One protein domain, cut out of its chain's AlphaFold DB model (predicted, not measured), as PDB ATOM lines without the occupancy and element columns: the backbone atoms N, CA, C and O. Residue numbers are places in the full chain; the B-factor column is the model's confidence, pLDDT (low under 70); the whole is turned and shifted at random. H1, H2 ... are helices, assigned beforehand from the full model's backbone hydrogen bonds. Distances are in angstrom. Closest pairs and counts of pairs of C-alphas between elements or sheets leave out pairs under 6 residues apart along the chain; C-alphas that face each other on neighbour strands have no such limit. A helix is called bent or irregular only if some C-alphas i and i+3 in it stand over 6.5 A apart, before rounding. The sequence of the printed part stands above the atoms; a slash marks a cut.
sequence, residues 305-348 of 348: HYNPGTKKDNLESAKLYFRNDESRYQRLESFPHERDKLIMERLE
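This is residues 305 to 348 of the 348 residues of the protein "WW domain/FF domain containing protein, putative" of Theileria annulata (UniProt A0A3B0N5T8). Two longer helices, H1 and H3, make a V that is narrow where the first half of H1 meets the second half of H3 and opens toward the other end of each, and the short helix H2 sits across the open end, nearly closing a triangle. Residues 305 to 310 run ahead of H1 at the narrow end, while residues 323 to 328 and 333 to 338 stand free at the wide end. The printed part has 44 residues with three named helices, in the order H1, H2, H3, and no named strand; the class is all helix. The whole is compact, with a radius of gyration of the C-alphas of 10.2 A, and spans 28 by 19 by 14 A.

H1, the longest helix, is residues 311 to 325, 22.0 A from first to last C-alpha, beginning at C-alpha 311 (77.700, 127.029, 72.086). It is neither bent nor irregular, but only just: C-alphas 321 and 324 are 6.2 A apart. H3 is residues 336 to 347, 16.8 A long, ending at C-alpha 347 (78.608, 120.900, 67.564). H2 is residues 327 to 331, 6.3 A long.

H1 and H3 touch, the closest C-alphas being those of Leu 315 and Met 344, 6.7 A apart. They run opposite ways at a steep tilt of 66 degrees. H1, with residues 322 to 323 alone, only just touches H2, with 3 pairs of C-alphas within 8 A, and only at the corner by their link; the closest C-alphas are those of Phe 322 and Tyr 329, 6.3 A. H2 and H3 are close but not clearly touching, with the C-alphas of Tyr 329 and Arg 339 closest at 7.9 A. Every O i to N i+4 pair is within hydrogen-bond range in H2 and H3, and 9 of 11 are in H1.

The two C-alphas farthest apart are those of Pro 308 and Ser 334, 29.6 A. The printed part has no cut, and both links, H1 to H2 and H2 to H3, are tight. The mean pLDDT of the printed part is 82.6, and one residue, Asp 325, is under 70.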
ATOM      1  N   HIS A 305      78.513 121.953  60.089       79.19
ATOM      2  CA  HIS A 305      79.942 122.071  60.355       79.19
ATOM      3  C   HIS A 305      80.174 122.935  61.597       79.19
ATOM      4  O   HIS A 305      79.384 123.827  61.900       79.19
ATOM      5  N   TYR A 306      81.251 122.648  62.327       78.31
ATOM      6  CA  TYR A 306      81.632 123.430  63.499       78.31
ATOM      7  C   TYR A 306      82.046 124.844  63.083       78.31
ATOM      8  O   TYR A 306      82.864 125.003  62.177       78.31
ATOM      9  N   ASN A 307      81.534 125.848  63.798       73.12
ATOM     10  CA  ASN A 307      81.970 127.233  63.687       73.12
ATOM     11  C   ASN A 307      82.584 127.698  65.019       73.12
ATOM     12  O   ASN A 307      82.063 127.363  66.086       73.12
ATOM     13  N   PRO A 308      83.680 128.473  64.994       72.44
ATOM     14  CA  PRO A 308      84.233 129.076  66.201       72.44
ATOM     15  C   PRO A 308      83.244 130.094  66.788       72.44
ATOM     16  O   PRO A 308      82.750 130.967  66.079       72.44
ATOM     17  N   GLY A 309      82.958 129.989  68.086       80.31
ATOM     18  CA  GLY A 309      81.973 130.833  68.764       80.31
ATOM     19  C   GLY A 309      81.475 130.203  70.060       80.31
ATOM     20  O   GLY A 309      81.976 129.160  70.490       80.31
ATOM     21  N   THR A 310      80.489 130.828  70.705       83.19
ATOM     22  CA  THR A 310      79.854 130.203  71.869       83.19
ATOM     23  C   THR A 310      78.888 129.105  71.425       83.19
ATOM     24  O   THR A 310      78.273 129.170  70.360       83.19
ATOM     25  N   LYS A 311      78.694 128.098  72.286       80.94
ATOM     26  CA  LYS A 311      77.700 127.029  72.086       80.94
ATOM     27  C   LYS A 311      76.306 127.577  71.748       80.94
ATOM     28  O   LYS A 311      75.606 127.019  70.910       80.94
ATOM     29  N   LYS A 312      75.923 128.686  72.386       84.94
ATOM     30  CA  LYS A 312      74.629 129.343  72.186       84.94
ATOM     31  C   LYS A 312      74.517 129.968  70.795       84.94
ATOM     32  O   LYS A 312      73.504 129.768  70.133       84.94
ATOM     33  N   ASP A 313      75.560 130.659  70.342       84.81
ATOM     34  CA  ASP A 313      75.563 131.328  69.034       84.81
ATOM     35  C   ASP A 313      75.539 130.315  67.885       84.81
ATOM     36  O   ASP A 313      74.823 130.498  66.896       84.81
ATOM     37  N   ASN A 314      76.260 129.201  68.041       84.44
ATOM     38  CA  ASN A 314      76.258 128.115  67.064       84.44
ATOM     39  C   ASN A 314      74.894 127.416  66.979       84.44
ATOM     40  O   ASN A 314      74.432 127.118  65.877       84.44
ATOM     41  N   LEU A 315      74.221 127.195  68.116       86.94
ATOM     42  CA  LEU A 315      72.872 126.626  68.143       86.94
ATOM     43  C   LEU A 315      71.855 127.544  67.454       86.94
ATOM     44  O   LEU A 315      71.079 127.070  66.629       86.94
ATOM     45  N   GLU A 316      71.863 128.843  67.758       87.06
ATOM     46  CA  GLU A 316      70.969 129.819  67.113       87.06
ATOM     47  C   GLU A 316      71.222 129.909  65.603       87.06
ATOM     48  O   GLU A 316      70.280 129.879  64.808       87.06
ATOM     49  N   SER A 317      72.491 129.916  65.189       85.00
ATOM     50  CA  SER A 317      72.867 129.916  63.770       85.00
ATOM     51  C   SER A 317      72.375 128.657  63.050       85.00
ATOM     52  O   SER A 317      71.800 128.749  61.964       85.00
ATOM     53  N   ALA A 318      72.533 127.482  63.667       86.19
ATOM     54  CA  ALA A 318      72.042 126.215  63.126       86.19
ATOM     55  C   ALA A 318      70.508 126.196  63.022       86.19
ATOM     56  O   ALA A 318      69.957 125.803  61.993       86.19
ATOM     57  N   LYS A 319      69.804 126.672  64.057       88.25
ATOM     58  CA  LYS A 319      68.340 126.800  64.039       88.25
ATOM     59  C   LYS A 319      67.872 127.709  62.907       88.25
ATOM     60  O   LYS A 319      66.933 127.346  62.204       88.25
ATOM     61  N   LEU A 320      68.517 128.860  62.718       86.00
ATOM     62  CA  LEU A 320      68.176 129.802  61.651       86.00
ATOM     63  C   LEU A 320      68.408 129.195  60.262       86.00
ATOM     64  O   LEU A 320      67.561 129.345  59.383       86.00
ATOM     65  N   TYR A 321      69.519 128.477  60.091       84.06
ATOM     66  CA  TYR A 321      69.866 127.793  58.848       84.06
ATOM     67  C   TYR A 321      68.823 126.728  58.472       84.06
ATOM     68  O   TYR A 321      68.274 126.758  57.372       84.06
ATOM     69  N   PHE A 322      68.472 125.838  59.403       85.44
ATOM     70  CA  PHE A 322      67.558 124.726  59.120       85.44
ATOM     71  C   PHE A 322      66.081 125.120  59.047       85.44
ATOM     72  O   PHE A 322      65.293 124.432  58.395       85.44
ATOM     73  N   ARG A 323      65.688 126.231  59.683       80.12
ATOM     74  CA  ARG A 323      64.293 126.700  59.692       80.12
ATOM     75  C   ARG A 323      63.778 127.065  58.298       80.12
ATOM     76  O   ARG A 323      62.587 126.892  58.044       80.12
ATOM     77  N   ASN A 324      64.659 127.555  57.430       71.38
ATOM     78  CA  ASN A 324      64.275 128.113  56.135       71.38
ATOM     79  C   ASN A 324      64.269 127.086  54.993       71.38
ATOM     80  O   ASN A 324      63.594 127.333  54.000       71.38
ATOM     81  N   ASP A 325      64.971 125.955  55.129       62.25
ATOM     82  CA  ASP A 325      65.278 125.090  53.976       62.25
ATOM     83  C   ASP A 325      64.960 123.591  54.182       62.25
ATOM     84  O   ASP A 325      64.833 122.850  53.207       62.25
ATOM     85  N   GLU A 326      64.780 123.090  55.419       71.69
ATOM     86  CA  GLU A 326      64.723 121.633  55.642       71.69
ATOM     87  C   GLU A 326      63.435 121.092  56.282       71.69
ATOM     88  O   GLU A 326      63.165 121.222  57.478       71.69
ATOM     89  N   SER A 327      62.692 120.314  55.483       78.06
ATOM     90  CA  SER A 327      61.482 119.587  55.904       78.06
ATOM     91  C   SER A 327      61.706 118.633  57.088       78.06
ATOM     92  O   SER A 327      60.792 118.398  57.874       78.06
ATOM     93  N   ARG A 328      62.923 118.095  57.256       80.75
ATOM     94  CA  ARG A 328      63.286 117.198  58.371       80.75
ATOM     95  C   ARG A 328      63.354 117.924  59.714       80.75
ATOM     96  O   ARG A 328      62.938 117.356  60.718       80.75
ATOM     97  N   TYR A 329      63.817 119.174  59.726       83.88
ATOM     98  CA  TYR A 329      63.842 120.012  60.927       83.88
ATOM     99  C   TYR A 329      62.420 120.371  61.385       83.88
ATOM    100  O   TYR A 329      62.124 120.336  62.580       83.88
ATOM    101  N   GLN A 330      61.527 120.648  60.428       84.31
ATOM    102  CA  GLN A 330      60.116 120.959  60.688       84.31
ATOM    103  C   GLN A 330      59.335 119.750  61.224       84.31
ATOM    104  O   GLN A 330      58.541 119.891  62.147       84.31
ATOM    105  N   ARG A 331      59.601 118.530  60.732       83.31
ATOM    106  CA  ARG A 331      58.953 117.301  61.244       83.31
ATOM    107  C   ARG A 331      59.245 117.009  62.719       83.31
ATOM    108  O   ARG A 331      58.502 116.263  63.347       83.31
ATOM    109  N   LEU A 332      60.308 117.590  63.271       84.94
ATOM    110  CA  LEU A 332      60.672 117.488  64.684       84.94
ATOM    111  C   LEU A 332      60.152 118.663  65.528       84.94
ATOM    112  O   LEU A 332      60.573 118.820  66.672       84.94
ATOM    113  N   GLU A 333      59.242 119.490  65.007       80.69
ATOM    114  CA  GLU A 333      58.658 120.612  65.755       80.69
ATOM    115  C   GLU A 333      57.917 120.158  67.021       80.69
ATOM    116  O   GLU A 333      57.979 120.842  68.038       80.69
ATOM    117  N   SER A 334      57.322 118.960  67.008       76.31
ATOM    118  CA  SER A 334      56.708 118.344  68.194       76.31
ATOM    119  C   SER A 334      57.719 117.844  69.241       76.31
ATOM    120  O   SER A 334      57.311 117.409  70.313       76.31
ATOM    121  N   PHE A 335      59.026 117.891  68.950       82.56
ATOM    122  CA  PHE A 335      60.109 117.428  69.831       82.56
ATOM    123  C   PHE A 335      61.271 118.441  69.881       82.56
ATOM    124  O   PHE A 335      62.407 118.117  69.511       82.56
ATOM    125  N   PRO A 336      61.018 119.695  70.306       83.44
ATOM    126  CA  PRO A 336      61.997 120.773  70.190       83.44
ATOM    127  C   PRO A 336      63.231 120.542  71.070       83.44
ATOM    128  O   PRO A 336      64.345 120.844  70.649       83.44
ATOM    129  N   HIS A 337      63.055 119.968  72.265       85.75
ATOM    130  CA  HIS A 337      64.154 119.715  73.197       85.75
ATOM    131  C   HIS A 337      65.119 118.649  72.675       85.75
ATOM    132  O   HIS A 337      66.332 118.852  72.684       85.75
ATOM    133  N   GLU A 338      64.597 117.524  72.191       87.56
ATOM    134  CA  GLU A 338      65.410 116.451  71.628       87.56
ATOM    135  C   GLU A 338      66.099 116.892  70.339       87.56
ATOM    136  O   GLU A 338      67.280 116.613  70.154       87.56
ATOM    137  N   ARG A 339      65.399 117.639  69.482       89.75
ATOM    138  CA  ARG A 339      65.983 118.213  68.265       89.75
ATOM    139  C   ARG A 339      67.169 119.123  68.585       89.75
ATOM    140  O   ARG A 339      68.236 118.965  67.995       89.75
ATOM    141  N   ASP A 340      66.996 120.054  69.519       90.19
ATOM    142  CA  ASP A 340      68.051 120.987  69.919       90.19
ATOM    143  C   ASP A 340      69.240 120.246  70.551       90.19
ATOM    144  O   ASP A 340      70.395 120.578  70.276       90.19
ATOM    145  N   LYS A 341      68.971 119.186  71.325       90.81
ATOM    146  CA  LYS A 341      70.006 118.309  71.882       90.81
ATOM    147  C   LYS A 341      70.866 117.669  70.786       90.81
ATOM    148  O   LYS A 341      72.084 117.674  70.913       90.81
ATOM    149  N   LEU A 342      70.265 117.182  69.699       90.75
ATOM    150  CA  LEU A 342      71.009 116.573  68.587       90.75
ATOM    151  C   LEU A 342      71.911 117.568  67.847       90.75
ATOM    152  O   LEU A 342      73.004 117.204  67.416       90.75
ATOM    153  N   ILE A 343      71.468 118.819  67.706       90.00
ATOM    154  CA  ILE A 343      72.295 119.890  67.132       90.00
ATOM    155  C   ILE A 343      73.498 120.152  68.040       90.00
ATOM    156  O   ILE A 343      74.629 120.219  67.562       90.00
ATOM    157  N   MET A 344      73.258 120.252  69.348       87.44
ATOM    158  CA  MET A 344      74.308 120.462  70.341       87.44
ATOM    159  C   MET A 344      75.322 119.317  70.370       87.44
ATOM    160  O   MET A 344      76.515 119.586  70.283       87.44
ATOM    161  N   GLU A 345      74.866 118.061  70.401       87.81
ATOM    162  CA  GLU A 345      75.725 116.863  70.358       87.81
ATOM    163  C   GLU A 345      76.609 116.806  69.102       87.81
ATOM    164  O   GLU A 345      77.657 116.173  69.116       87.81
ATOM    165  N   ARG A 346      76.197 117.442  67.998       86.19
ATOM    166  CA  ARG A 346      76.980 117.502  66.757       86.19
ATOM    167  C   ARG A 346      78.018 118.632  66.746       86.19
ATOM    168  O   ARG A 346      78.984 118.541  65.984       86.19
ATOM    169  N   LEU A 347      77.746 119.716  67.469       82.81
ATOM    170  CA  LEU A 347      78.608 120.900  67.564       82.81
ATOM    171  C   LEU A 347      79.689 120.761  68.645       82.81
ATOM    172  O   LEU A 347      80.627 121.557  68.654       82.81
ATOM    173  N   GLU A 348      79.528 119.793  69.548       71.38
ATOM    174  CA  GLU A 348      80.597 119.232  70.387       71.38
ATOM    175  C   GLU A 348      81.510 118.320  69.562       71.38
ATOM    176  O   GLU A 348      82.735 118.378  69.814       71.38
TER     177      GLU A 348